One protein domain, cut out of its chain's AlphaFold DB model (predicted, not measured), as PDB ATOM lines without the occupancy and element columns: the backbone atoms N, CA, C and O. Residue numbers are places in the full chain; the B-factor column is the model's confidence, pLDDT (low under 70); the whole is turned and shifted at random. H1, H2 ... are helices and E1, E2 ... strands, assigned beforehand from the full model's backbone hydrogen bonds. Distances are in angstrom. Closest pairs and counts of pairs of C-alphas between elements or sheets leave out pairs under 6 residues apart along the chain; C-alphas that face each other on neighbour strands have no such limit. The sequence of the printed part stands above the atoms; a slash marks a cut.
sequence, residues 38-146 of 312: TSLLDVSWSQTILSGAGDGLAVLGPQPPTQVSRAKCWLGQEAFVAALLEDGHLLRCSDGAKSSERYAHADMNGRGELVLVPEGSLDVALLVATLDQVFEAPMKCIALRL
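Overview. This is residues 38 to 146 of the 312 residues of an uncharacterized protein of Rhodotorula taiwanensis (UniProt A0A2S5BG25). Two small antiparallel sheets meet where E5, at the edge of the four-stranded sheet, packs on E2 and E3 of the three-stranded one, and the short helix H1 grazes both sheets. At one end of the long axis the printed part folds out and back as a loose arm holding E1, and its residues 51 to 56 stick out. The 109 printed residues have one named helix and eight named strands, in the order E1 E2 E3 E4 E5 E6 E7 H1 E8; the sheets run E2 - E3 - E4 and E5 - E6 - E7 - E8. The class is mostly strand, with under half of the residues in named elements. The whole is compact, with a radius of gyration of the C-alphas of 14.0 A, yet elongated, spanning 46 by 27 by 25 A.

Arrangement. Start at Thr 38: residues 38 to 55 hold no named element, and E1, residues 56 to 59, then pairs with no named strand and is apart from E2, residues 71 to 77. E2 and E3, residues 80 to 85, form a hairpin, with N 75 and O 82 at 2.8 A. E3 and E4, residues 90 to 92, form the next hairpin, with N 83 and O 91 at 2.9 A; E2, E3 and E4 are a meander, each strand the antiparallel neighbour of the one before. Look next at E5, residues 103 to 108: its closest C-alphas to E2 are Met 108 and Leu 75, 6.5 A apart. The closest C-alphas of E3 and E5 are those of Leu 84 and Ala 106, 6.6 A apart. E5, E6, residues 114 to 118, and E7, residues 124 to 128, make a second meander of two hairpins; N 107 and O 115 are 3.0 A apart, N 116 and O 126 2.8 A. H1, residues 131 to 134, only grazes each sheet and is near E4. H1 is too short for an O i to N i+4 pair; its one O i to N i+3 pair is within hydrogen-bond range. E8, residues 142 to 145, is an edge strand antiparallel to E7, with N 144 and O 125 at 2.8 A.

Along the chain. Find C-alpha 56 at (-3.478, 21.713, -16.672), where E1 begins its 10.1 A. From C-alpha 71 at (-5.245, 11.512, -31.016), E2 runs 16.7 A, and E3 returns over 16.2 A; E4 spans 6.6 A. E5 measures 13.7 A, E6 12.2 A, E7 12.7 A and H1 5.5 A. E8 runs 9.7 A to C-alpha 145 at (-11.308, -13.183, -38.660).

Size, cuts and confidence. The two C-alphas farthest apart are those of Gly 54 and Arg 145, at 46.6 A. The printed part has no cut, and the link from E1 to E2, 11 residues, is long. Confidence is low, with pLDDT under 70, at residues 38 to 71, 76 to 79 and 122; the mean of the printed part is 71.3.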
ATOM      1  N   THR A  38     -11.608  15.430 -24.406       40.97
ATOM      2  CA  THR A  38     -11.540  14.042 -24.855       40.97
ATOM      3  C   THR A  38     -12.590  13.249 -24.070       40.97
ATOM      4  O   THR A  38     -12.700  13.433 -22.857       40.97
ATOM      5  N   SER A  39     -13.420  12.453 -24.750       44.75
ATOM      6  CA  SER A  39     -14.430  11.594 -24.110       44.75
ATOM      7  C   SER A  39     -13.738  10.475 -23.316       44.75
ATOM      8  O   SER A  39     -12.629  10.087 -23.681       44.75
ATOM      9  N   LEU A  40     -14.368   9.897 -22.277       42.56
ATOM     10  CA  LEU A  40     -13.831   8.695 -21.595       42.56
ATOM     11  C   LEU A  40     -13.578   7.531 -22.583       42.56
ATOM     12  O   LEU A  40     -12.729   6.681 -22.332       42.56
ATOM     13  N   LEU A  41     -14.270   7.537 -23.729       43.97
ATOM     14  CA  LEU A  41     -14.113   6.576 -24.828       43.97
ATOM     15  C   LEU A  41     -12.799   6.714 -25.619       43.97
ATOM     16  O   LEU A  41     -12.431   5.803 -26.354       43.97
ATOM     17  N   ASP A  42     -12.100   7.841 -25.499       46.00
ATOM     18  CA  ASP A  42     -10.922   8.167 -26.313       46.00
ATOM     19  C   ASP A  42      -9.592   7.848 -25.577       46.00
ATOM     20  O   ASP A  42      -8.507   8.268 -25.996       46.00
ATOM     21  N   VAL A  43      -9.649   7.134 -24.448       45.59
ATOM     22  CA  VAL A  43      -8.493   6.797 -23.599       45.59
ATOM     23  C   VAL A  43      -8.314   5.274 -23.570       45.59
ATOM     24  O   VAL A  43      -9.289   4.560 -23.359       45.59
ATOM     25  N   SER A  44      -7.093   4.756 -23.770       44.81
ATOM     26  CA  SER A  44      -6.782   3.359 -23.414       44.81
ATOM     27  C   SER A  44      -6.434   3.302 -21.936       44.81
ATOM     28  O   SER A  44      -5.542   4.001 -21.448       44.81
ATOM     29  N   TRP A  45      -7.190   2.481 -21.217       53.38
ATOM     30  CA  TRP A  45      -7.265   2.469 -19.758       53.38
ATOM     31  C   TRP A  45      -6.160   1.655 -19.087       53.38
ATOM     32  O   TRP A  45      -6.255   1.308 -17.917       53.38
ATOM     33  N   SER A  46      -5.070   1.383 -19.801       43.62
ATOM     34  CA  SER A  46      -3.921   0.701 -19.225       43.62
ATOM     35  C   SER A  46      -3.119   1.576 -18.265       43.62
ATOM     36  O   SER A  46      -2.511   1.004 -17.363       43.62
ATOM     37  N   GLN A  47      -3.117   2.914 -18.422       47.38
ATOM     38  CA  GLN A  47      -2.491   3.879 -17.498       47.38
ATOM     39  C   GLN A  47      -3.013   5.318 -17.704       47.38
ATOM     40  O   GLN A  47      -2.533   6.033 -18.581       47.38
ATOM     41  N   THR A  48      -3.935   5.816 -16.874       37.59
ATOM     42  CA  THR A  48      -4.140   7.275 -16.718       37.59
ATOM     43  C   THR A  48      -4.617   7.612 -15.305       37.59
ATOM     44  O   THR A  48      -5.650   7.114 -14.869       37.59
ATOM     45  N   ILE A  49      -3.876   8.482 -14.603       35.38
ATOM     46  CA  ILE A  49      -4.255   9.131 -13.334       35.38
ATOM     47  C   ILE A  49      -4.187  10.641 -13.530       35.38
ATOM     48  O   ILE A  49      -3.212  11.142 -14.086       35.38
ATOM     49  N   LEU A  50      -5.189  11.372 -13.029       39.44
ATOM     50  CA  LEU A  50      -5.192  12.832 -13.018       39.44
ATOM     51  C   LEU A  50      -5.468  13.393 -11.624       39.44
ATOM     52  O   LEU A  50      -6.403  12.989 -10.940       39.44
ATOM     53  N   SER A  51      -4.635  14.357 -11.231       32.44
ATOM     54  CA  SER A  51      -4.745  15.147 -10.005       32.44
ATOM     55  C   SER A  51      -5.217  16.553 -10.370       32.44
ATOM     56  O   SER A  51      -4.595  17.237 -11.181       32.44
ATOM     57  N   GLY A  52      -6.339  16.979  -9.792       31.94
ATOM     58  CA  GLY A  52      -6.878  18.320  -9.976       31.94
ATOM     59  C   GLY A  52      -6.334  19.298  -8.939       31.94
ATOM     60  O   GLY A  52      -6.836  19.332  -7.820       31.94
ATOM     61  N   ALA A  53      -5.379  20.143  -9.339       31.36
ATOM     62  CA  ALA A  53      -5.120  21.444  -8.713       31.36
ATOM     63  C   ALA A  53      -4.323  22.367  -9.664       31.36
ATOM     64  O   ALA A  53      -3.105  22.476  -9.553       31.36
ATOM     65  N   GLY A  54      -5.005  23.041 -10.599       38.94
ATOM     66  CA  GLY A  54      -4.412  24.053 -11.495       38.94
ATOM     67  C   GLY A  54      -4.784  23.883 -12.973       38.94
ATOM     68  O   GLY A  54      -5.363  22.868 -13.348       38.94
ATOM     69  N   ASP A  55      -4.464  24.890 -13.798       36.69
ATOM     70  CA  ASP A  55      -4.834  25.065 -15.224       36.69
ATOM     71  C   ASP A  55      -4.266  24.006 -16.216       36.69
ATOM     72  O   ASP A  55      -4.037  24.301 -17.392       36.69
ATOM     73  N   GLY A  56      -4.029  22.757 -15.799       35.66
ATOM     74  CA  GLY A  56      -3.478  21.713 -16.672       35.66
ATOM     75  C   GLY A  56      -3.680  20.279 -16.172       35.66
ATOM     76  O   GLY A  56      -3.688  20.024 -14.972       35.66
ATOM     77  N   LEU A  57      -3.835  19.349 -17.123       37.12
ATOM     78  CA  LEU A  57      -3.861  17.892 -16.928       37.12
ATOM     79  C   LEU A  57      -2.464  17.320 -17.247       37.12
ATOM     80  O   LEU A  57      -1.819  17.770 -18.193       37.12
ATOM     81  N   ALA A  58      -2.005  16.299 -16.521       33.56
ATOM     82  CA  ALA A  58      -0.727  15.628 -16.778       33.56
ATOM     83  C   ALA A  58      -0.925  14.195 -17.310       33.56
ATOM     84  O   ALA A  58      -1.712  13.436 -16.762       33.56
ATOM     85  N   VAL A  59      -0.205  13.820 -18.368       37.19
ATOM     86  CA  VAL A  59      -0.150  12.460 -18.938       37.19
ATOM     87  C   VAL A  59       1.243  11.886 -18.657       37.19
ATOM     88  O   VAL A  59       2.222  12.621 -18.642       37.19
ATOM     89  N   LEU A  60       1.381  10.589 -18.400       35.56
ATOM     90  CA  LEU A  60       2.681   9.968 -18.111       35.56
ATOM     91  C   LEU A  60       3.242   9.332 -19.397       35.56
ATOM     92  O   LEU A  60       2.549   8.535 -20.022       35.56
ATOM     93  N   GLY A  61       4.456   9.701 -19.833       39.00
ATOM     94  CA  GLY A  61       5.064   9.157 -21.060       39.00
ATOM     95  C   GLY A  61       6.320   9.889 -21.567       39.00
ATOM     96  O   GLY A  61       6.743  10.873 -20.966       39.00
ATOM     97  N   PRO A  62       6.945   9.438 -22.672       39.44
ATOM     98  CA  PRO A  62       7.924  10.215 -23.441       39.44
ATOM     99  C   PRO A  62       7.253  11.377 -24.194       39.44
ATOM    100  O   PRO A  62       6.122  11.240 -24.663       39.44
ATOM    101  N   GLN A  63       7.930  12.533 -24.290       43.19
ATOM    102  CA  GLN A  63       7.354  13.741 -24.899       43.19
ATOM    103  C   GLN A  63       6.888  13.464 -26.337       43.19
ATOM    104  O   GLN A  63       7.708  13.045 -27.157       43.19
ATOM    105  N   PRO A  64       5.609  13.725 -26.681       47.88
ATOM    106  CA  PRO A  64       5.175  13.616 -28.062       47.88
ATOM    107  C   PRO A  64       5.928  14.644 -28.928       47.88
ATOM    108  O   PRO A  64       6.274  15.726 -28.441       47.88
ATOM    109  N   PRO A  65       6.171  14.349 -30.217       52.06
ATOM    110  CA  PRO A  65       6.743  15.313 -31.153       52.06
ATOM    111  C   PRO A  65       5.960  16.636 -31.160       52.06
ATOM    112  O   PRO A  65       4.759  16.660 -30.927       52.06
ATOM    113  N   THR A  66       6.601  17.753 -31.491       47.94
ATOM    114  CA  THR A  66       6.013  19.107 -31.389       47.94
ATOM    115  C   THR A  66       4.825  19.401 -32.323       47.94
ATOM    116  O   THR A  66       4.281  20.498 -32.276       47.94
ATOM    117  N   GLN A  67       4.417  18.467 -33.189       52.28
ATOM    118  CA  GLN A  67       3.326  18.661 -34.149       52.28
ATOM    119  C   GLN A  67       2.579  17.340 -34.389       52.28
ATOM    120  O   GLN A  67       2.869  16.607 -35.335       52.28
ATOM    121  N   VAL A  68       1.631  17.011 -33.509       54.56
ATOM    122  CA  VAL A  68       0.825  15.781 -33.596       54.56
ATOM    123  C   VAL A  68      -0.607  16.141 -33.984       54.56
ATOM    124  O   VAL A  68      -1.205  17.044 -33.399       54.56
ATOM    125  N   SER A  69      -1.154  15.460 -34.997       56.31
ATOM    126  CA  SER A  69      -2.597  15.438 -35.280       56.31
ATOM    127  C   SER A  69      -3.348  15.003 -34.016       56.31
ATOM    128  O   SER A  69      -2.791  14.286 -33.194       56.31
ATOM    129  N   ARG A  70      -4.608  15.402 -33.817       65.50
ATOM    130  CA  ARG A  70      -5.341  14.996 -32.606       65.50
ATOM    131  C   ARG A  70      -5.381  13.463 -32.493       65.50
ATOM    132  O   ARG A  70      -5.562  12.770 -33.496       65.50
ATOM    133  N   ALA A  71      -5.156  12.942 -31.288       65.56
ATOM    134  CA  ALA A  71      -5.245  11.512 -31.016       65.56
ATOM    135  C   ALA A  71      -6.719  11.090 -30.948       65.56
ATOM    136  O   ALA A  71      -7.510  11.735 -30.260       65.56
ATOM    137  N   LYS A  72      -7.062  10.014 -31.660       70.12
ATOM    138  CA  LYS A  72      -8.333   9.295 -31.551       70.12
ATOM    139  C   LYS A  72      -8.346   8.403 -30.312       70.12
ATOM    140  O   LYS A  72      -9.345   8.353 -29.612       70.12
ATOM    141  N   CYS A  73      -7.238   7.713 -30.050       73.81
ATOM    142  CA  CYS A  73      -7.015   7.025 -28.787       73.81
ATOM    143  C   CYS A  73      -5.532   7.053 -28.412       73.81
ATOM    144  O   CYS A  73      -4.651   7.079 -29.277       73.81
ATOM    145  N   TRP A  74      -5.263   7.060 -27.115       73.06
ATOM    146  CA  TRP A  74      -3.924   6.849 -26.565       73.06
ATOM    147  C   TRP A  74      -3.728   5.380 -26.234       73.06
ATOM    148  O   TRP A  74      -4.703   4.724 -25.917       73.06
ATOM    149  N   LEU A  75      -2.495   4.882 -26.295       74.38
ATOM    150  CA  LEU A  75      -2.096   3.516 -25.945       74.38
ATOM    151  C   LEU A  75      -0.823   3.605 -25.103       74.38
ATOM    152  O   LEU A  75       0.102   4.332 -25.475       74.38
ATOM    153  N   GLY A  76      -0.710   2.865 -24.007       68.25
ATOM    154  CA  GLY A  76       0.543   2.902 -23.255       68.25
ATOM    155  C   GLY A  76       0.623   1.962 -22.070       68.25
ATOM    156  O   GLY A  76      -0.363   1.687 -21.398       68.25
ATOM    157  N   GLN A  77       1.821   1.459 -21.817       63.59
ATOM    158  CA  GLN A  77       2.178   0.704 -20.616       63.59
ATOM    159  C   GLN A  77       3.542   1.201 -20.129       63.59
ATOM    160  O   GLN A  77       4.135   2.077 -20.754       63.59
ATOM    161  N   GLU A  78       4.083   0.600 -19.073       56.91
ATOM    162  CA  GLU A  78       5.366   1.001 -18.471       56.91
ATOM    163  C   GLU A  78       6.496   1.222 -19.495       56.91
ATOM    164  O   GLU A  78       7.302   2.137 -19.351       56.91
ATOM    165  N   ALA A  79       6.545   0.411 -20.558       62.72
ATOM    166  CA  ALA A  79       7.618   0.449 -21.547       62.72
ATOM    167  C   ALA A  79       7.418   1.453 -22.701       62.72
ATOM    168  O   ALA A  79       8.387   1.757 -23.400       62.72
ATOM    169  N   PHE A  80       6.197   1.933 -22.970       70.25
ATOM    170  CA  PHE A  80       5.949   2.803 -24.124       70.25
ATOM    171  C   PHE A  80       4.664   3.622 -24.029       70.25
ATOM    172  O   PHE A  80       3.696   3.230 -23.385       70.25
ATOM    173  N   VAL A  81       4.630   4.700 -24.815       72.06
ATOM    174  CA  VAL A  81       3.403   5.432 -25.148       72.06
ATOM    175  C   VAL A  81       3.287   5.570 -26.660       72.06
ATOM    176  O   VAL A  81       4.274   5.833 -27.360       72.06
ATOM    177  N   ALA A  82       2.073   5.372 -27.154       77.50
ATOM    178  CA  ALA A  82       1.682   5.551 -28.537       77.50
ATOM    179  C   ALA A  82       0.287   6.184 -28.631       77.50
ATOM    180  O   ALA A  82      -0.456   6.258 -27.655       77.50
ATOM    181  N   ALA A  83      -0.078   6.642 -29.822       76.88
ATOM    182  CA  ALA A  83      -1.406   7.175 -30.094       76.88
ATOM    183  C   ALA A  83      -1.887   6.746 -31.476       76.88
ATOM    184  O   ALA A  83      -1.128   6.826 -32.442       76.88
ATOM    185  N   LEU A  84      -3.154   6.355 -31.587       83.19
ATOM    186  CA  LEU A  84      -3.846   6.333 -32.869       83.19
ATOM    187  C   LEU A  84      -4.289   7.757 -33.191       83.19
ATOM    188  O   LEU A  84      -5.036   8.362 -32.426       83.19
ATOM    189  N   LEU A  85      -3.835   8.300 -34.311       82.31
ATOM    190  CA  LEU A  85      -4.154   9.661 -34.731       82.31
ATOM    191  C   LEU A  85      -5.476   9.712 -35.510       82.31
ATOM    192  O   LEU A  85      -5.902   8.719 -36.095       82.31
ATOM    193  N   GLU A  86      -6.099  10.890 -35.593       80.81
ATOM    194  CA  GLU A  86      -7.277  11.126 -36.452       80.81
ATOM    195  C   GLU A  86      -7.004  10.825 -37.936       80.81
ATOM    196  O   GLU A  86      -7.919  10.484 -38.683       80.81
ATOM    197  N   ASP A  87      -5.742  10.916 -38.370       86.69
ATOM    198  CA  ASP A  87      -5.331  10.537 -39.724       86.69
ATOM    199  C   ASP A  87      -5.222   9.011 -39.927       86.69
ATOM    200  O   ASP A  87      -4.963   8.569 -41.045       86.69
ATOM    201  N   GLY A  88      -5.460   8.208 -38.886       90.94
ATOM    202  CA  GLY A  88      -5.447   6.745 -38.901       90.94
ATOM    203  C   GLY A  88      -4.081   6.113 -38.630       90.94
ATOM    204  O   GLY A  88      -4.012   4.902 -38.457       90.94
ATOM    205  N   HIS A  89      -2.981   6.864 -38.568       93.50
ATOM    206  CA  HIS A  89      -1.674   6.266 -38.272       93.50
ATOM    207  C   HIS A  89      -1.458   6.101 -36.768       93.50
ATOM    208  O   HIS A  89      -1.889   6.933 -35.967       93.50
ATOM    209  N   LEU A  90      -0.721   5.059 -36.389       90.94
ATOM    210  CA  LEU A  90      -0.152   4.941 -35.053       90.94
ATOM    211  C   LEU A  90       1.129   5.762 -34.965       90.94
ATOM    212  O   LEU A  90       2.015   5.633 -35.808       90.94
ATOM    213  N   LEU A  91       1.235   6.580 -33.927       82.44
ATOM    214  CA  LEU A  91       2.423   7.340 -33.570       82.44
ATOM    215  C   LEU A  91       3.074   6.713 -32.342       82.44
ATOM    216  O   LEU A  91       2.431   6.621 -31.301       82.44
ATOM    217  N   ARG A  92       4.354   6.355 -32.431       85.31
ATOM    218  CA  ARG A  92       5.167   5.995 -31.264       85.31
ATOM    219  C   ARG A  92       5.799   7.255 -30.676       85.31
ATOM    220  O   ARG A  92       6.514   7.977 -31.365       85.31
ATOM    221  N   CYS A  93       5.542   7.534 -29.400       73.88
ATOM    222  CA  CYS A  93       5.964   8.794 -28.781       73.88
ATOM    223  C   CYS A  93       7.463   8.848 -28.463       73.88
ATOM    224  O   CYS A  93       8.014   9.938 -28.380       73.88
ATOM    225  N   SER A  94       8.136   7.703 -28.309       71.31
ATOM    226  CA  SER A  94       9.564   7.666 -27.953       71.31
ATOM    227  C   SER A  94      10.488   8.218 -29.042       71.31
ATOM    228  O   SER A  94      11.526   8.791 -28.719       71.31
ATOM    229  N   ASP A  95      10.126   8.061 -30.316       80.31
ATOM    230  CA  ASP A  95      10.942   8.478 -31.463       80.31
ATOM    231  C   ASP A  95      10.160   9.231 -32.552       80.31
ATOM    232  O   ASP A  95      10.746   9.685 -33.536       80.31
ATOM    233  N   GLY A  96       8.845   9.389 -32.386       80.62
ATOM    234  CA  GLY A  96       7.976  10.056 -33.351       80.62
ATOM    235  C   GLY A  96       7.694   9.239 -34.613       80.62
ATOM    236  O   GLY A  96       7.180   9.801 -35.585       80.62
ATOM    237  N   ALA A  97       8.021   7.942 -34.633       89.00
ATOM    238  CA  ALA A  97       7.743   7.081 -35.776       89.00
ATOM    239  C   ALA A  97       6.229   6.950 -36.012       89.00
ATOM    240  O   ALA A  97       5.456   6.770 -35.069       89.00
ATOM    241  N   LYS A  98       5.812   7.006 -37.282       92.88
ATOM    242  CA  LYS A  98       4.433   6.738 -37.715       92.88
ATOM    243  C   LYS A  98       4.343   5.387 -38.421       92.88
ATOM    244  O   LYS A  98       5.264   5.025 -39.156       92.88
ATOM    245  N   SER A  99       3.259   4.646 -38.188       95.00
ATOM    246  CA  SER A  99       2.987   3.390 -38.893       95.00
ATOM    247  C   SER A  99       2.904   3.625 -40.402       95.00
ATOM    248  O   SER A  99       2.567   4.722 -40.846       95.00
ATOM    249  N   SER A 100       3.212   2.603 -41.204       93.31
ATOM    250  CA  SER A 100       3.023   2.667 -42.661       93.31
ATOM    251  C   SER A 100       1.559   2.510 -43.069       93.31
ATOM    252  O   SER A 100       1.136   3.074 -44.073       93.31
ATOM    253  N   GLU A 101       0.801   1.742 -42.285       93.94
ATOM    254  CA  GLU A 101      -0.619   1.473 -42.499       93.94
ATOM    255  C   GLU A 101      -1.497   2.392 -41.642       93.94
ATOM    256  O   GLU A 101      -1.041   2.966 -40.643       93.94
ATOM    257  N   ARG A 102      -2.774   2.491 -42.030       95.12
ATOM    258  CA  ARG A 102      -3.811   3.242 -41.317       95.12
ATOM    259  C   ARG A 102      -4.782   2.291 -40.620       95.12
ATOM    260  O   ARG A 102      -5.090   1.217 -41.137       95.12
ATOM    261  N   TYR A 103      -5.293   2.709 -39.472       94.12
ATOM    262  CA  TYR A 103      -6.154   1.935 -38.591       94.12
ATOM    263  C   TYR A 103      -7.395   2.734 -38.207       94.12
ATOM    264  O   TYR A 103      -7.332   3.923 -37.895       94.12
ATOM    265  N   ALA A 104      -8.538   2.057 -38.199       91.12
ATOM    266  CA  ALA A 104      -9.790   2.603 -37.707       91.12
ATOM    267  C   ALA A 104      -9.867   2.538 -36.177       91.12
ATOM    268  O   ALA A 104     -10.369   3.471 -35.554       91.12
ATOM    269  N   HIS A 105      -9.363   1.464 -35.568       88.38
ATOM    270  CA  HIS A 105      -9.372   1.264 -34.118       88.38
ATOM    271  C   HIS A 105      -8.058   0.648 -33.653       88.38
ATOM    272  O   HIS A 105      -7.423  -0.108 -34.391       88.38
ATOM    273  N   ALA A 106      -7.678   0.972 -32.423       89.19
ATOM    274  CA  ALA A 106      -6.548   0.376 -31.744       89.19
ATOM    275  C   ALA A 106      -6.851   0.301 -30.247       89.19
ATOM    276  O   ALA A 106      -7.405   1.249 -29.689       89.19
ATOM    277  N   ASP A 107      -6.467  -0.808 -29.629       86.31
ATOM    278  CA  ASP A 107      -6.466  -0.974 -28.179       86.31
ATOM    279  C   ASP A 107      -5.331  -1.915 -27.756       86.31
ATOM    280  O   ASP A 107      -4.705  -2.563 -28.603       86.31
ATOM    281  N   MET A 108      -5.038  -1.979 -26.460       82.06
ATOM    282  CA  MET A 108      -3.914  -2.737 -25.927       82.06
ATOM    283  C   MET A 108      -4.271  -3.434 -24.614       82.06
ATOM    284  O   MET A 108      -4.901  -2.852 -23.738       82.06
ATOM    285  N   ASN A 109      -3.836  -4.686 -24.466       77.81
ATOM    286  CA  ASN A 109      -3.996  -5.423 -23.214       77.81
ATOM    287  C   ASN A 109      -2.894  -5.100 -22.185       77.81
ATOM    288  O   ASN A 109      -1.892  -4.442 -22.473       77.81
ATOM    289  N   GLY A 110      -3.032  -5.654 -20.979       70.25
ATOM    290  CA  GLY A 110      -2.024  -5.529 -19.918       70.25
ATOM    291  C   GLY A 110      -0.677  -6.217 -20.167       70.25
ATOM    292  O   GLY A 110       0.223  -6.083 -19.347       70.25
ATOM    293  N   ARG A 111      -0.514  -6.944 -21.279       73.31
ATOM    294  CA  ARG A 111       0.759  -7.558 -21.696       73.31
ATOM    295  C   ARG A 111       1.513  -6.723 -22.730       73.31
ATOM    296  O   ARG A 111       2.613  -7.106 -23.128       73.31
ATOM    297  N   GLY A 112       0.926  -5.616 -23.186       75.25
ATOM    298  CA  GLY A 112       1.476  -4.807 -24.268       75.25
ATOM    299  C   GLY A 112       1.167  -5.329 -25.666       75.25
ATOM    300  O   GLY A 112       1.760  -4.836 -26.627       75.25
ATOM    301  N   GLU A 113       0.274  -6.314 -25.788       84.12
ATOM    302  CA  GLU A 113      -0.221  -6.789 -27.078       84.12
ATOM    303  C   GLU A 113      -1.295  -5.820 -27.576       84.12
ATOM    304  O   GLU A 113      -2.153  -5.371 -26.813       84.12
ATOM    305  N   LEU A 114      -1.252  -5.506 -28.866       88.50
ATOM    306  CA  LEU A 114      -2.133  -4.544 -29.507       88.50
ATOM    307  C   LEU A 114      -3.152  -5.260 -30.380       88.50
ATOM    308  O   LEU A 114      -2.797  -6.133 -31.174       88.50
ATOM    309  N   VAL A 115      -4.404  -4.827 -30.294       90.31
ATOM    310  CA  VAL A 115      -5.458  -5.186 -31.241       90.31
ATOM    311  C   VAL A 115      -5.662  -4.000 -32.170       90.31
ATOM    312  O   VAL A 115      -6.104  -2.937 -31.741       90.31
ATOM    313  N   LEU A 116      -5.322  -4.173 -33.444       93.50
ATOM    314  CA  LEU A 116      -5.411  -3.139 -34.469       93.50
ATOM    315  C   LEU A 116      -6.469  -3.509 -35.502       93.50
ATOM    316  O   LEU A 116      -6.471  -4.617 -36.028       93.50
ATOM    317  N   VAL A 117      -7.342  -2.569 -35.849       92.75
ATOM    318  CA  VAL A 117      -8.324  -2.739 -36.927       92.75
ATOM    319  C   VAL A 117      -7.882  -1.880 -38.106       92.75
ATOM    320  O   VAL A 117      -7.974  -0.653 -38.002       92.75
ATOM    321  N   PRO A 118      -7.387  -2.465 -39.212       93.06
ATOM    322  CA  PRO A 118      -6.950  -1.694 -40.370       93.06
ATOM    323  C   PRO A 118      -8.094  -0.884 -40.980       93.06
ATOM    324  O   PRO A 118      -9.242  -1.328 -41.040       93.06
ATOM    325  N   GLU A 119      -7.785   0.313 -41.464       89.81
ATOM    326  CA  GLU A 119      -8.766   1.143 -42.154       89.81
ATOM    327  C   GLU A 119      -9.161   0.494 -43.489       89.81
ATOM    328  O   GLU A 119      -8.313   0.103 -44.290       89.81
ATOM    329  N   GLY A 120     -10.465   0.354 -43.732       78.25
ATOM    330  CA  GLY A 120     -10.993  -0.294 -44.938       78.25
ATOM    331  C   GLY A 120     -11.007  -1.827 -44.898       78.25
ATOM    332  O   GLY A 120     -11.579  -2.439 -45.802       78.25
ATOM    333  N   SER A 121     -10.448  -2.459 -43.861       73.50
ATOM    334  CA  SER A 121     -10.695  -3.875 -43.574       73.50
ATOM    335  C   SER A 121     -12.018  -4.016 -42.832       73.50
ATOM    336  O   SER A 121     -12.205  -3.471 -41.749       73.50
ATOM    337  N   LEU A 122     -12.951  -4.745 -43.436       68.56
ATOM    338  CA  LEU A 122     -14.288  -4.945 -42.878       68.56
ATOM    339  C   LEU A 122     -14.338  -6.146 -41.929       68.56
ATOM    340  O   LEU A 122     -15.257  -6.264 -41.131       68.56
ATOM    341  N   ASP A 123     -13.360  -7.049 -42.020       75.06
ATOM    342  CA  ASP A 123     -13.495  -8.402 -41.496       75.06
ATOM    343  C   ASP A 123     -12.245  -8.971 -40.807       75.06
ATOM    344  O   ASP A 123     -12.171 -10.174 -40.528       75.06
ATOM    345  N   VAL A 124     -11.260  -8.113 -40.540       83.75
ATOM    346  CA  VAL A 124      -9.990  -8.507 -39.933       83.75
ATOM    347  C   VAL A 124      -9.618  -7.549 -38.810       83.75
ATOM    348  O   VAL A 124      -9.569  -6.336 -39.010       83.75
ATOM    349  N   ALA A 125      -9.289  -8.116 -37.654       89.94
ATOM    350  CA  ALA A 125      -8.477  -7.460 -36.638       89.94
ATOM    351  C   ALA A 125      -7.076  -8.089 -36.639       89.94
ATOM    352  O   ALA A 125      -6.902  -9.256 -36.986       89.94
ATOM    353  N   LEU A 126      -6.062  -7.316 -36.284       92.06
ATOM    354  CA  LEU A 126      -4.678  -7.756 -36.201       92.06
ATOM    355  C   LEU A 126      -4.266  -7.760 -34.738       92.06
ATOM    356  O   LEU A 126      -4.308  -6.720 -34.087       92.06
ATOM    357  N   LEU A 127      -3.841  -8.913 -34.237       91.12
ATOM    358  CA  LEU A 127      -3.183  -9.006 -32.943       91.12
ATOM    359  C   LEU A 127      -1.670  -8.898 -33.152       91.12
ATOM    360  O   LEU A 127      -1.075  -9.704 -33.875       91.12
ATOM    361  N   VAL A 128      -1.057  -7.900 -32.526       91.50
ATOM    362  CA  VAL A 128       0.377  -7.605 -32.605       91.50
ATOM    363  C   VAL A 128       0.980  -7.769 -31.216       91.50
ATOM    364  O   VAL A 128       0.463  -7.213 -30.255       91.50
ATOM    365  N   ALA A 129       2.072  -8.525 -31.086       87.62
ATOM    366  CA  ALA A 129       2.588  -8.874 -29.762       87.62
ATOM    367  C   ALA A 129       3.283  -7.699 -29.057       87.62
ATOM    368  O   ALA A 129       3.310  -7.651 -27.832       87.62
ATOM    369  N   THR A 130       3.872  -6.771 -29.816       87.50
ATOM    370  CA  THR A 130       4.536  -5.581 -29.269       87.50
ATOM    371  C   THR A 130       4.364  -4.380 -30.190       87.50
ATOM    372  O   THR A 130       4.205  -4.530 -31.402       87.50
ATOM    373  N   LEU A 131       4.482  -3.169 -29.634       87.62
ATOM    374  CA  LEU A 131       4.437  -1.944 -30.433       87.62
ATOM    375  C   LEU A 131       5.514  -1.931 -31.529       87.62
ATOM    376  O   LEU A 131       5.239  -1.505 -32.643       87.62
ATOM    377  N   ASP A 132       6.723  -2.425 -31.257       90.94
ATOM    378  CA  ASP A 132       7.816  -2.415 -32.237       90.94
ATOM    379  C   ASP A 132       7.488  -3.212 -33.505       90.94
ATOM    380  O   ASP A 132       7.837  -2.781 -34.603       90.94
ATOM    381  N   GLN A 133       6.752  -4.321 -33.371       92.50
ATOM    382  CA  GLN A 133       6.332  -5.145 -34.508       92.50
ATOM    383  C   GLN A 133       5.403  -4.401 -35.474       92.50
ATOM    384  O   GLN A 133       5.381  -4.736 -36.658       92.50
ATOM    385  N   VAL A 134       4.685  -3.374 -34.999       94.00
ATOM    386  CA  VAL A 134       3.859  -2.487 -35.839       94.00
ATOM    387  C   VAL A 134       4.724  -1.722 -36.852       94.00
ATOM    388  O   VAL A 134       4.263  -1.404 -37.944       94.00
ATOM    389  N   PHE A 135       5.985  -1.441 -36.515       93.56
ATOM    390  CA  PHE A 135       6.909  -0.661 -37.348       93.56
ATOM    391  C   PHE A 135       7.915  -1.537 -38.114       93.56
ATOM    392  O   PHE A 135       8.787  -1.013 -38.810       93.56
ATOM    393  N   GLU A 136       7.816  -2.864 -38.005       92.88
ATOM    394  CA  GLU A 136       8.618  -3.802 -38.793       92.88
ATOM    395  C   GLU A 136       8.065  -3.958 -40.221       92.88
ATOM    396  O   GLU A 136       6.862  -3.868 -40.463       92.88
ATOM    397  N   ALA A 137       8.949  -4.251 -41.180       89.50
ATOM    398  CA  ALA A 137       8.579  -4.530 -42.566       89.50
ATOM    399  C   ALA A 137       9.047  -5.946 -42.978       89.50
ATOM    400  O   ALA A 137      10.254  -6.154 -43.139       89.50
ATOM    401  N   PRO A 138       8.134  -6.918 -43.190       89.69
ATOM    402  CA  PRO A 138       6.681  -6.833 -42.997       89.69
ATOM    403  C   PRO A 138       6.276  -6.867 -41.514       89.69
ATOM    404  O   PRO A 138       6.968  -7.476 -40.698       89.69
ATOM    405  N   MET A 139       5.118  -6.277 -41.195       90.31
ATOM    406  CA  MET A 139       4.532  -6.339 -39.854       90.31
ATOM    407  C   MET A 139       4.298  -7.792 -39.437       90.31
ATOM    408  O   MET A 139       3.684  -8.573 -40.170       90.31
ATOM    409  N   LYS A 140       4.736  -8.143 -38.228       88.88
ATOM    410  CA  LYS A 140       4.424  -9.437 -37.613       88.88
ATOM    411  C   LYS A 140       3.126  -9.321 -36.831       88.88
ATOM    412  O   LYS A 140       3.042  -8.550 -35.884       88.88
ATOM    413  N   CYS A 141       2.120 -10.090 -37.226       89.94
ATOM    414  CA  CYS A 141       0.823 -10.103 -36.564       89.94
ATOM    415  C   CYS A 141       0.104 -11.439 -36.776       89.94
ATOM    416  O   CYS A 141       0.458 -12.232 -37.656       89.94
ATOM    417  N   ILE A 142      -0.926 -11.665 -35.967       89.38
ATOM    418  CA  ILE A 142      -1.923 -12.715 -36.159       89.38
ATOM    419  C   ILE A 142      -3.180 -12.048 -36.714       89.38
ATOM    420  O   ILE A 142      -3.706 -11.110 -36.116       89.38
ATOM    421  N   ALA A 143      -3.674 -12.540 -37.848       89.44
ATOM    422  CA  ALA A 143      -4.946 -12.090 -38.397       89.44
ATOM    423  C   ALA A 143      -6.105 -12.796 -37.680       89.44
ATOM    424  O   ALA A 143      -6.176 -14.023 -37.647       89.44
ATOM    425  N   LEU A 144      -7.026 -12.013 -37.143       87.69
ATOM    426  CA  LEU A 144      -8.242 -12.454 -36.477       87.69
ATOM    427  C   LEU A 144      -9.410 -12.198 -37.421       87.69
ATOM    428  O   LEU A 144      -9.592 -11.077 -37.894       87.69
ATOM    429  N   ARG A 145     -10.185 -13.232 -37.724       85.62
ATOM    430  CA  ARG A 145     -11.308 -13.183 -38.660       85.62
ATOM    431  C   ARG A 145     -12.615 -13.307 -37.918       85.62
ATOM    432  O   ARG A 145     -12.734 -14.088 -36.979       85.62
ATOM    433  N   LEU A 146     -13.615 -12.585 -38.390       77.94
ATOM    434  CA  LEU A 146     -14.942 -12.674 -37.808       77.94
ATOM    435  C   LEU A 146     -15.625 -13.987 -38.206       77.94
ATOM    436  O   LEU A 146     -15.465 -14.439 -39.346       77.94
TER     437      LEU A 146